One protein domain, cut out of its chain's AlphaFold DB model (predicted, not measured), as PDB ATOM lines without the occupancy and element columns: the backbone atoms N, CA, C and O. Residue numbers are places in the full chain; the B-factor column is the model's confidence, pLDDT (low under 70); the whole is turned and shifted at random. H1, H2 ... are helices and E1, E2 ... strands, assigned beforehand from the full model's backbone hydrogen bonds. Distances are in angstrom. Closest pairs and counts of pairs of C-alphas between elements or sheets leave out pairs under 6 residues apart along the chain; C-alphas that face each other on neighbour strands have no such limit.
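This is residues 158 to 239 of the 772 residues of the protein "Apple domain-containing protein" of Pythium insidiosum (UniProt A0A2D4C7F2). This is an elongated domain with helices at one end and a small two-stranded hairpin with a large loop at the other. H1 and H2 make a V at the helical end, the short H3 turns off the far end of H2 in the middle of the domain, and the hairpin E1 and E2 follows beyond it, with residues 202 to 219 looping round the far end. The printed part opens in the middle, and before H1 its first stretch swings out to one side round Glu 169. It has 82 residues, with three named helices and two named strands in the order H1, H2, H3, E1, E2; the sheet, E1 - E2, is antiparallel, and the class is mixed, helices and strands, with under half of the residues in named elements. The whole is compact by its radius of gyration of the C-alphas, 13.2 A, yet elongated in outline, spanning 43 by 24 by 22 A.

The printed part begins at Ala 158, whose C-alpha is at (-9.390, -1.020, 49.514), and residues 158 to 172 hold no named element. H1, residues 173 to 181, begins with C-alpha 173 at (-1.296, 7.836, 39.150) and measures 12.3 A from first to last C-alpha. H2, residues 185 to 196, is the longest helix, with 12 residues and 16.4 A from C-alpha 185 to C-alpha 196. H3, residues 198 to 201, is 5.9 A long. After residues 202 to 219, again with no named element, comes E1, residues 220 to 223, 8.4 A long. E2, residues 231 to 235, is 12.7 A long and ends with C-alpha 235 at (-9.386, -6.196, 54.691).

H1 and H2 touch, with 10 pairs of C-alphas within 8 A, and the closest are those of Ala 178 and Val 185, 5.3 A apart. They run opposite ways at a steep tilt of 46 degrees. H2 and H3 touch only at the corner by their link, and H2 does so with residues 190 to 194 alone; the closest C-alphas are those of Ala 194 and Ala 200, 4.2 A apart. In H1 and H2 every O i to N i+4 pair is within hydrogen-bond range, while H3 is too short for such a pair. The closest C-alphas of H3 and E2 are those of Val 198 and Tyr 232, 7.0 A apart. E1 and E2 form a hairpin of antiparallel neighbour strands, with 147 degrees between their directions. N 223 and O 232, 2.9 A apart, and N 234 and O 221, 3.0 A apart, are within hydrogen-bond range, and C-alphas 222 and 233 face each other at 4.6 A. Residues 206 to 207 make a short antiparallel pairing with residues 231 to 232 of E2. H1 is apart from H3, E1 and E2, and H2 is apart from E1 and E2.

The two C-alphas farthest apart in the domain are those of Gly 182 and Ser 215, 43.5 A, while the first and last printed C-alphas, of Ala 158 and Gly 239, are 7.9 A apart. H3 has its centre nearest to the mean of the C-alphas, at 6.8 A, and H1 farthest from it, at 16.6 A. The link from H3 to E1, with 18 residues, is long; the links from H1 to H2 and from H2 to H3 are tight, and the one from E1 to E2 is short, with 7 residues. The printed part has no cut. The mean pLDDT of the printed part is 94.5, and no printed residue is under 70.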
ATOM      1  N   ALA A 158      -8.147  -1.686  49.135       94.75
ATOM      2  CA  ALA A 158      -9.390  -1.020  49.514       94.75
ATOM      3  C   ALA A 158      -9.550   0.390  48.903       94.75
ATOM      4  O   ALA A 158     -10.678   0.838  48.695       94.75
ATOM      5  N   ASP A 159      -8.430   1.036  48.569       95.50
ATOM      6  CA  ASP A 159      -8.351   2.345  47.910       95.50
ATOM      7  C   ASP A 159      -8.268   2.231  46.372       95.50
ATOM      8  O   ASP A 159      -8.073   3.225  45.671       95.50
ATOM      9  N   ASP A 160      -8.448   1.018  45.838       97.94
ATOM     10  CA  ASP A 160      -8.289   0.662  44.426       97.94
ATOM     11  C   ASP A 160      -6.838   0.772  43.913       97.94
ATOM     12  O   ASP A 160      -6.586   1.077  42.744       97.94
ATOM     13  N   GLY A 161      -5.860   0.512  44.788       97.00
ATOM     14  CA  GLY A 161      -4.438   0.518  44.447       97.00
ATOM     15  C   GLY A 161      -3.965   1.897  43.980       97.00
ATOM     16  O   GLY A 161      -4.260   2.921  44.597       97.00
ATOM     17  N   ILE A 162      -3.240   1.955  42.858       97.56
ATOM     18  CA  ILE A 162      -2.766   3.232  42.290       97.56
ATOM     19  C   ILE A 162      -3.845   4.002  41.499       97.56
ATOM     20  O   ILE A 162      -3.569   5.089  40.981       97.56
ATOM     21  N   ASN A 163      -5.088   3.493  41.443       98.12
ATOM     22  CA  ASN A 163      -6.245   4.291  41.018       98.12
ATOM     23  C   ASN A 163      -6.693   5.285  42.096       98.12
ATOM     24  O   ASN A 163      -7.509   6.163  41.797       98.12
ATOM     25  N   PHE A 164      -6.166   5.175  43.319       94.88
ATOM     26  CA  PHE A 164      -6.414   6.133  44.384       94.88
ATOM     27  C   PHE A 164      -6.079   7.564  43.935       94.88
ATOM     28  O   PHE A 164      -5.022   7.833  43.354       94.88
ATOM     29  N   ARG A 165      -6.990   8.498  44.216       91.81
ATOM     30  CA  ARG A 165      -6.841   9.918  43.878       91.81
ATOM     31  C   ARG A 165      -6.276  10.678  45.067       91.81
ATOM     32  O   ARG A 165      -6.883  10.723  46.134       91.81
ATOM     33  N   TRP A 166      -5.113  11.286  44.868       79.56
ATOM     34  CA  TRP A 166      -4.429  12.076  45.883       79.56
ATOM     35  C   TRP A 166      -3.865  13.348  45.251       79.56
ATOM     36  O   TRP A 166      -2.961  13.204  44.442       79.56
ATOM     37  N   PRO A 167      -4.349  14.559  45.573       85.31
ATOM     38  CA  PRO A 167      -5.563  14.826  46.332       85.31
ATOM     39  C   PRO A 167      -6.817  14.364  45.551       85.31
ATOM     40  O   PRO A 167      -6.725  14.078  44.354       85.31
ATOM     41  N   PRO A 168      -7.983  14.229  46.209       83.81
ATOM     42  CA  PRO A 168      -9.175  13.581  45.639       83.81
ATOM     43  C   PRO A 168      -9.692  14.177  44.317       83.81
ATOM     44  O   PRO A 168     -10.266  13.475  43.479       83.81
ATOM     45  N   GLU A 169      -9.497  15.476  44.124       89.69
ATOM     46  CA  GLU A 169      -9.899  16.234  42.942       89.69
ATOM     47  C   GLU A 169      -9.027  15.946  41.713       89.69
ATOM     48  O   GLU A 169      -9.478  16.103  40.575       89.69
ATOM     49  N   GLU A 170      -7.804  15.465  41.918       92.50
ATOM     50  CA  GLU A 170      -6.830  15.260  40.855       92.50
ATOM     51  C   GLU A 170      -6.880  13.844  40.248       92.50
ATOM     52  O   GLU A 170      -7.281  12.883  40.912       92.50
ATOM     53  N   PRO A 171      -6.441  13.684  38.982       96.12
ATOM     54  CA  PRO A 171      -6.223  12.374  38.375       96.12
ATOM     55  C   PRO A 171      -5.296  11.487  39.210       96.12
ATOM     56  O   PRO A 171      -4.280  11.960  39.735       96.12
ATOM     57  N   SER A 172      -5.621  10.194  39.270       97.75
ATOM     58  CA  SER A 172      -4.794   9.174  39.922       97.75
ATOM     59  C   SER A 172      -3.490   8.922  39.163       97.75
ATOM     60  O   SER A 172      -3.340   9.312  37.999       97.75
ATOM     61  N   ALA A 173      -2.546   8.224  39.797       97.69
ATOM     62  CA  ALA A 173      -1.296   7.836  39.150       97.69
ATOM     63  C   ALA A 173      -1.551   6.968  37.900       97.69
ATOM     64  O   ALA A 173      -0.925   7.192  36.861       97.69
ATOM     65  N   SER A 174      -2.533   6.058  37.961       97.94
ATOM     66  CA  SER A 174      -2.961   5.263  36.803       97.94
ATOM     67  C   SER A 174      -3.479   6.119  35.653       97.94
ATOM     68  O   SER A 174      -3.067   5.941  34.508       97.94
ATOM     69  N   GLU A 175      -4.375   7.063  35.954       98.00
ATOM     70  CA  GLU A 175      -4.976   7.945  34.956       98.00
ATOM     71  C   GLU A 175      -3.900   8.802  34.272       98.00
ATOM     72  O   GLU A 175      -3.884   8.937  33.046       98.00
ATOM     73  N   ARG A 176      -2.952   9.339  35.053       97.75
ATOM     74  CA  ARG A 176      -1.815  10.114  34.534       97.75
ATOM     75  C   ARG A 176      -0.927   9.272  33.627       97.75
ATOM     76  O   ARG A 176      -0.594   9.723  32.532       97.75
ATOM     77  N   TYR A 177      -0.573   8.058  34.056       97.25
ATOM     78  CA  TYR A 177       0.251   7.148  33.262       97.25
ATOM     79  C   TYR A 177      -0.426   6.827  31.927       97.25
ATOM     80  O   TYR A 177       0.167   7.038  30.869       97.25
ATOM     81  N   ALA A 178      -1.697   6.423  31.957       97.19
ATOM     82  CA  ALA A 178      -2.427   6.082  30.744       97.19
ATOM     83  C   ALA A 178      -2.493   7.260  29.754       97.19
ATOM     84  O   ALA A 178      -2.125   7.107  28.586       97.19
ATOM     85  N   ARG A 179      -2.839   8.464  30.232       97.62
ATOM     86  CA  ARG A 179      -2.869   9.686  29.408       97.62
ATOM     87  C   ARG A 179      -1.504  10.014  28.797       97.62
ATOM     88  O   ARG A 179      -1.429  10.321  27.610       97.62
ATOM     89  N   ALA A 180      -0.430   9.951  29.584       96.94
ATOM     90  CA  ALA A 180       0.903  10.336  29.122       96.94
ATOM     91  C   ALA A 180       1.476   9.372  28.076       96.94
ATOM     92  O   ALA A 180       2.216   9.803  27.192       96.94
ATOM     93  N   PHE A 181       1.139   8.082  28.158       95.00
ATOM     94  CA  PHE A 181       1.671   7.043  27.270       95.00
ATOM     95  C   PHE A 181       0.687   6.589  26.181       95.00
ATOM     96  O   PHE A 181       0.992   5.651  25.447       95.00
ATOM     97  N   GLY A 182      -0.451   7.278  26.027       94.25
ATOM     98  CA  GLY A 182      -1.428   7.000  24.970       94.25
ATOM     99  C   GLY A 182      -2.154   5.664  25.145       94.25
ATOM    100  O   GLY A 182      -2.471   5.006  24.157       94.25
ATOM    101  N   ILE A 183      -2.378   5.252  26.392       95.12
ATOM    102  CA  ILE A 183      -3.132   4.052  26.761       95.12
ATOM    103  C   ILE A 183      -4.579   4.472  27.047       95.12
ATOM    104  O   ILE A 183      -4.818   5.550  27.596       95.12
ATOM    105  N   ASP A 184      -5.544   3.625  26.691       96.06
ATOM    106  CA  ASP A 184      -6.939   3.845  27.067       96.06
ATOM    107  C   ASP A 184      -7.084   3.895  28.599       96.06
ATOM    108  O   ASP A 184      -6.696   2.963  29.310       96.06
ATOM    109  N   VAL A 185      -7.598   5.020  29.104       96.94
ATOM    110  CA  VAL A 185      -7.644   5.322  30.543       96.94
ATOM    111  C   VAL A 185      -8.556   4.347  31.277       96.94
ATOM    112  O   VAL A 185      -8.161   3.803  32.309       96.94
ATOM    113  N   ASP A 186      -9.749   4.099  30.736       95.81
ATOM    114  CA  ASP A 186     -10.744   3.237  31.369       95.81
ATOM    115  C   ASP A 186     -10.250   1.792  31.413       95.81
ATOM    116  O   ASP A 186     -10.291   1.153  32.466       95.81
ATOM    117  N   TRP A 187      -9.715   1.283  30.300       96.50
ATOM    118  CA  TRP A 187      -9.084  -0.029  30.239       96.50
ATOM    119  C   TRP A 187      -7.957  -0.156  31.261       96.50
ATOM    120  O   TRP A 187      -7.955  -1.116  32.030       96.50
ATOM    121  N   PHE A 188      -7.033   0.809  31.318       97.19
ATOM    122  CA  PHE A 188      -5.874   0.720  32.205       97.19
ATOM    123  C   PHE A 188      -6.286   0.737  33.678       97.19
ATOM    124  O   PHE A 188      -5.853  -0.114  34.451       97.19
ATOM    125  N   MET A 189      -7.180   1.649  34.071       97.75
ATOM    126  CA  MET A 189      -7.681   1.710  35.446       97.75
ATOM    127  C   MET A 189      -8.489   0.460  35.822       97.75
ATOM    128  O   MET A 189      -8.373  -0.027  36.948       97.75
ATOM    129  N   ASN A 190      -9.279  -0.098  34.899       97.25
ATOM    130  CA  ASN A 190      -9.973  -1.372  35.113       97.25
ATOM    131  C   ASN A 190      -8.984  -2.535  35.275       97.25
ATOM    132  O   ASN A 190      -9.170  -3.368  36.159       97.25
ATOM    133  N   ALA A 191      -7.923  -2.578  34.467       96.69
ATOM    134  CA  ALA A 191      -6.897  -3.613  34.535       96.69
ATOM    135  C   ALA A 191      -6.096  -3.546  35.848       96.69
ATOM    136  O   ALA A 191      -5.881  -4.577  36.483       96.69
ATOM    137  N   VAL A 192      -5.732  -2.339  36.302       97.44
ATOM    138  CA  VAL A 192      -5.130  -2.113  37.628       97.44
ATOM    139  C   VAL A 192      -6.064  -2.621  38.729       97.44
ATOM    140  O   VAL A 192      -5.646  -3.420  39.565       97.44
ATOM    141  N   SER A 193      -7.347  -2.238  38.693       97.94
ATOM    142  CA  SER A 193      -8.323  -2.668  39.703       97.94
ATOM    143  C   SER A 193      -8.473  -4.191  39.751       97.94
ATOM    144  O   SER A 193      -8.438  -4.782  40.827       97.94
ATOM    145  N   ALA A 194      -8.565  -4.843  38.589       95.19
ATOM    146  CA  ALA A 194      -8.705  -6.294  38.481       95.19
ATOM    147  C   ALA A 194      -7.454  -7.069  38.936       95.19
ATOM    148  O   ALA A 194      -7.556  -8.240  39.309       95.19
ATOM    149  N   LYS A 195      -6.271  -6.446  38.914       91.62
ATOM    150  CA  LYS A 195      -5.017  -7.074  39.348       91.62
ATOM    151  C   LYS A 195      -4.760  -6.903  40.846       91.62
ATOM    152  O   LYS A 195      -4.549  -7.902  41.544       91.62
ATOM    153  N   SER A 196      -4.752  -5.651  41.298       91.12
ATOM    154  CA  SER A 196      -4.229  -5.205  42.598       91.12
ATOM    155  C   SER A 196      -5.156  -4.213  43.318       91.12
ATOM    156  O   SER A 196      -4.790  -3.701  44.372       91.12
ATOM    157  N   GLY A 197      -6.353  -3.943  42.786       95.56
ATOM    158  CA  GLY A 197      -7.357  -3.068  43.399       95.56
ATOM    159  C   GLY A 197      -8.647  -3.797  43.780       95.56
ATOM    160  O   GLY A 197      -8.661  -5.003  44.022       95.56
ATOM    161  N   VAL A 198      -9.750  -3.054  43.848       98.00
ATOM    162  CA  VAL A 198     -11.030  -3.541  44.386       98.00
ATOM    163  C   VAL A 198     -11.584  -4.719  43.582       98.00
ATOM    164  O   VAL A 198     -12.056  -5.697  44.165       98.00
ATOM    165  N   ASP A 199     -11.506  -4.663  42.250       97.12
ATOM    166  CA  ASP A 199     -12.072  -5.700  41.381       97.12
ATOM    167  C   ASP A 199     -11.267  -7.012  41.413       97.12
ATOM    168  O   ASP A 199     -11.807  -8.064  41.070       97.12
ATOM    169  N   ALA A 200     -10.023  -7.002  41.906       94.50
ATOM    170  CA  ALA A 200      -9.224  -8.211  42.129       94.50
ATOM    171  C   ALA A 200      -9.847  -9.166  43.167       94.50
ATOM    172  O   ALA A 200      -9.467 -10.339  43.237       94.50
ATOM    173  N   TYR A 201     -10.799  -8.660  43.957       94.62
ATOM    174  CA  TYR A 201     -11.517  -9.368  45.014       94.62
ATOM    175  C   TYR A 201     -13.027  -9.374  44.763       94.62
ATOM    176  O   TYR A 201     -13.828  -9.400  45.695       94.62
ATOM    177  N   SER A 202     -13.449  -9.386  43.494       95.19
ATOM    178  CA  SER A 202     -14.870  -9.410  43.127       95.19
ATOM    179  C   SER A 202     -15.630 -10.655  43.605       95.19
ATOM    180  O   SER A 202     -16.858 -10.690  43.574       95.19
ATOM    181  N   ASN A 203     -14.911 -11.697  44.021       93.81
ATOM    182  CA  ASN A 203     -15.455 -12.900  44.647       93.81
ATOM    183  C   ASN A 203     -15.758 -12.724  46.147       93.81
ATOM    184  O   ASN A 203     -16.352 -13.619  46.750       93.81
ATOM    185  N   PHE A 204     -15.334 -11.619  46.766       94.94
ATOM    186  CA  PHE A 204     -15.599 -11.337  48.173       94.94
ATOM    187  C   PHE A 204     -17.037 -10.848  48.365       94.94
ATOM    188  O   PHE A 204     -17.775 -10.571  47.416       94.94
ATOM    189  N   ARG A 205     -17.468 -10.752  49.627       97.25
ATOM    190  CA  ARG A 205     -18.824 -10.312  49.964       97.25
ATOM    191  C   ARG A 205     -19.097  -8.926  49.378       97.25
ATOM    192  O   ARG A 205     -18.440  -7.958  49.751       97.25
ATOM    193  N   ALA A 206     -20.108  -8.831  48.520       98.00
ATOM    194  CA  ALA A 206     -20.579  -7.555  47.996       98.00
ATOM    195  C   ALA A 206     -21.138  -6.661  49.117       98.00
ATOM    196  O   ALA A 206     -21.786  -7.144  50.050       98.00
ATOM    197  N   CYS A 207     -20.925  -5.354  48.998       98.31
ATOM    198  CA  CYS A 207     -21.326  -4.369  49.997       98.31
ATOM    199  C   CYS A 207     -21.731  -3.033  49.363       98.31
ATOM    200  O   CYS A 207     -21.346  -2.689  48.241       98.31
ATOM    201  N   ARG A 208     -22.501  -2.247  50.116       97.56
ATOM    202  CA  ARG A 208     -22.808  -0.836  49.846       97.56
ATOM    203  C   ARG A 208     -22.380   0.077  50.989       97.56
ATOM    204  O   ARG A 208     -22.286   1.283  50.776       97.56
ATOM    205  N   GLN A 209     -22.099  -0.452  52.171       96.69
ATOM    206  CA  GLN A 209     -21.660   0.310  53.340       96.69
ATOM    207  C   GLN A 209     -20.846  -0.574  54.289       96.69
ATOM    208  O   GLN A 209     -20.952  -1.796  54.246       96.69
ATOM    209  N   ASP A 210     -20.051   0.036  55.169       93.69
ATOM    210  CA  ASP A 210     -19.146  -0.701  56.067       93.69
ATOM    211  C   ASP A 210     -19.873  -1.685  56.996       93.69
ATOM    212  O   ASP A 210     -19.335  -2.740  57.333       93.69
ATOM    213  N   SER A 211     -21.122  -1.398  57.374       95.69
ATOM    214  CA  SER A 211     -21.915  -2.306  58.210       95.69
ATOM    215  C   SER A 211     -22.283  -3.619  57.512       95.69
ATOM    216  O   SER A 211     -22.511  -4.612  58.201       95.69
ATOM    217  N   ASP A 212     -22.244  -3.676  56.175       96.88
ATOM    218  CA  ASP A 212     -22.391  -4.934  55.437       96.88
ATOM    219  C   ASP A 212     -21.203  -5.878  55.697       96.88
ATOM    220  O   ASP A 212     -21.342  -7.090  55.559       96.88
ATOM    221  N   CYS A 213     -20.047  -5.350  56.107       94.81
ATOM    222  CA  CYS A 213     -18.819  -6.113  56.346       94.81
ATOM    223  C   CYS A 213     -18.606  -6.467  57.826       94.81
ATOM    224  O   CYS A 213     -17.840  -7.376  58.140       94.81
ATOM    225  N   ALA A 214     -19.323  -5.812  58.746       90.25
ATOM    226  CA  ALA A 214     -19.086  -5.905  60.190       90.25
ATOM    227  C   ALA A 214     -19.166  -7.336  60.760       90.25
ATOM    228  O   ALA A 214     -18.500  -7.653  61.746       90.25
ATOM    229  N   SER A 215     -19.957  -8.221  60.146       92.44
ATOM    230  CA  SER A 215     -20.090  -9.608  60.608       92.44
ATOM    231  C   SER A 215     -18.885 -10.496  60.273       92.44
ATOM    232  O   SER A 215     -18.812 -11.594  60.813       92.44
ATOM    233  N   LEU A 216     -17.976 -10.058  59.392       87.62
ATOM    234  CA  LEU A 216     -16.786 -10.825  59.000       87.62
ATOM    235  C   LEU A 216     -15.715 -10.831  60.098       87.62
ATOM    236  O   LEU A 216     -15.004 -11.818  60.244       87.62
ATOM    237  N   ARG A 217     -15.654  -9.768  60.918       83.81
ATOM    238  CA  ARG A 217     -14.725  -9.624  62.059       83.81
ATOM    239  C   ARG A 217     -13.241  -9.811  61.697       83.81
ATOM    240  O   ARG A 217     -12.447 -10.190  62.547       83.81
ATOM    241  N   ASP A 218     -12.873  -9.494  60.462       79.44
ATOM    242  CA  ASP A 218     -11.529  -9.644  59.888       79.44
ATOM    243  C   ASP A 218     -10.871  -8.291  59.541       79.44
ATOM    244  O   ASP A 218      -9.838  -8.240  58.878       79.44
ATOM    245  N   GLY A 219     -11.483  -7.181  59.969       84.19
ATOM    246  CA  GLY A 219     -11.030  -5.824  59.649       84.19
ATOM    247  C   GLY A 219     -11.472  -5.312  58.273       84.19
ATOM    248  O   GLY A 219     -11.034  -4.234  57.867       84.19
ATOM    249  N   SER A 220     -12.338  -6.041  57.560       90.44
ATOM    250  CA  SER A 220     -12.859  -5.611  56.262       90.44
ATOM    251  C   SER A 220     -13.727  -4.355  56.336       90.44
ATOM    252  O   SER A 220     -14.604  -4.230  57.196       90.44
ATOM    253  N   LYS A 221     -13.548  -3.461  55.358       94.75
ATOM    254  CA  LYS A 221     -14.460  -2.341  55.067       94.75
ATOM    255  C   LYS A 221     -15.034  -2.453  53.666       94.75
ATOM    256  O   LYS A 221     -14.534  -3.225  52.848       94.75
ATOM    257  N   CYS A 222     -16.085  -1.682  53.387       97.31
ATOM    258  CA  CYS A 222     -16.695  -1.690  52.070       97.31
ATOM    259  C   CYS A 222     -15.862  -0.869  51.080       97.31
ATOM    260  O   CYS A 222     -16.063   0.338  50.927       97.31
ATOM    261  N   ALA A 223     -14.932  -1.538  50.406       97.50
ATOM    262  CA  ALA A 223     -14.060  -0.949  49.406       97.50
ATOM    263  C   ALA A 223     -14.816  -0.736  48.094       97.50
ATOM    264  O   ALA A 223     -15.465  -1.651  47.582       97.50
ATOM    265  N   LYS A 224     -14.740   0.477  47.541       97.06
ATOM    266  CA  LYS A 224     -15.468   0.870  46.329       97.06
ATOM    267  C   LYS A 224     -14.546   1.609  45.383       97.06
ATOM    268  O   LYS A 224     -13.822   2.512  45.791       97.06
ATOM    269  N   ARG A 225     -14.666   1.299  44.096       96.62
ATOM    270  CA  ARG A 225     -14.017   2.089  43.051       96.62
ATOM    271  C   ARG A 225     -14.623   3.487  42.986       96.62
ATOM    272  O   ARG A 225     -15.810   3.678  43.266       96.62
ATOM    273  N   HIS A 226     -13.814   4.459  42.574       92.69
ATOM    274  CA  HIS A 226     -14.255   5.843  42.430       92.69
ATOM    275  C   HIS A 226     -15.520   5.939  41.555       92.69
ATOM    276  O   HIS A 226     -15.604   5.337  40.486       92.69
ATOM    277  N   GLY A 227     -16.533   6.664  42.037       90.75
ATOM    278  CA  GLY A 227     -17.818   6.825  41.347       90.75
ATOM    279  C   GLY A 227     -18.774   5.624  41.420       90.75
ATOM    280  O   GLY A 227     -19.881   5.705  40.888       90.75
ATOM    281  N   ARG A 228     -18.409   4.514  42.079       94.88
ATOM    282  CA  ARG A 228     -19.287   3.341  42.245       94.88
ATOM    283  C   ARG A 228     -20.006   3.372  43.594       94.88
ATOM    284  O   ARG A 228     -19.441   3.731  44.622       94.88
ATOM    285  N   SER A 229     -21.274   2.960  43.601       96.06
ATOM    286  CA  SER A 229     -22.112   2.919  44.812       96.06
ATOM    287  C   SER A 229     -21.984   1.618  45.610       96.06
ATOM    288  O   SER A 229     -22.361   1.581  46.784       96.06
ATOM    289  N   ALA A 230     -21.431   0.572  44.998       97.25
ATOM    290  CA  ALA A 230     -21.227  -0.749  45.578       97.25
ATOM    291  C   ALA A 230     -19.805  -1.249  45.292       97.25
ATOM    292  O   ALA A 230     -19.161  -0.787  44.348       97.25
ATOM    293  N   GLY A 231     -19.355  -2.199  46.101       98.00
ATOM    294  CA  GLY A 231     -18.056  -2.846  45.970       98.00
ATOM    295  C   GLY A 231     -17.994  -4.103  46.824       98.00
ATOM    296  O   GLY A 231     -19.001  -4.811  46.923       98.00
ATOM    297  N   TYR A 232     -16.847  -4.370  47.449       98.25
ATOM    298  CA  TYR A 232     -16.595  -5.621  48.167       98.25
ATOM    299  C   TYR A 232     -15.996  -5.366  49.553       98.25
ATOM    300  O   TYR A 232     -15.299  -4.377  49.777       98.25
ATOM    301  N   CYS A 233     -16.290  -6.249  50.504       97.44
ATOM    302  CA  CYS A 233     -15.704  -6.216  51.839       97.44
ATOM    303  C   CYS A 233     -14.249  -6.681  51.778       97.44
ATOM    304  O   CYS A 233     -14.021  -7.877  51.642       97.44
ATOM    305  N   ILE A 234     -13.293  -5.754  51.865       95.25
ATOM    306  CA  ILE A 234     -11.856  -6.031  51.713       95.25
ATOM    307  C   ILE A 234     -11.117  -5.648  53.007       95.25
ATOM    308  O   ILE A 234     -11.323  -4.529  53.498       95.25
ATOM    309  N   PRO A 235     -10.255  -6.528  53.563       90.94
ATOM    310  CA  PRO A 235      -9.386  -6.196  54.691       90.94
ATOM    311  C   PRO A 235      -8.476  -5.010  54.376       90.94
ATOM    312  O   PRO A 235      -7.826  -4.971  53.333       90.94
ATOM    313  N   LEU A 236      -8.400  -4.047  55.294       89.31
ATOM    314  CA  LEU A 236      -7.675  -2.797  55.043       89.31
ATOM    315  C   LEU A 236      -6.163  -2.965  54.892       89.31
ATOM    316  O   LEU A 236      -5.535  -2.098  54.304       89.31
ATOM    317  N   TRP A 237      -5.585  -4.052  55.400       88.44
ATOM    318  CA  TRP A 237      -4.149  -4.309  55.290       88.44
ATOM    319  C   TRP A 237      -3.728  -4.831  53.910       88.44
ATOM    320  O   TRP A 237      -2.543  -4.821  53.597       88.44
ATOM    321  N   PHE A 238      -4.672  -5.266  53.064       94.19
ATOM    322  CA  PHE A 238      -4.336  -5.740  51.724       94.19
ATOM    323  C   PHE A 238      -3.765  -4.596  50.881       94.19
ATOM    324  O   PHE A 238      -4.394  -3.546  50.730       94.19
ATOM    325  N   GLY A 239      -2.625  -4.839  50.246       96.19
ATOM    326  CA  GLY A 239      -2.002  -3.922  49.299       96.19
ATOM    327  C   GLY A 239      -0.835  -4.568  48.567       96.19
ATOM    328  O   GLY A 239      -0.748  -5.786  48.429       96.19
TER     329      GLY A 239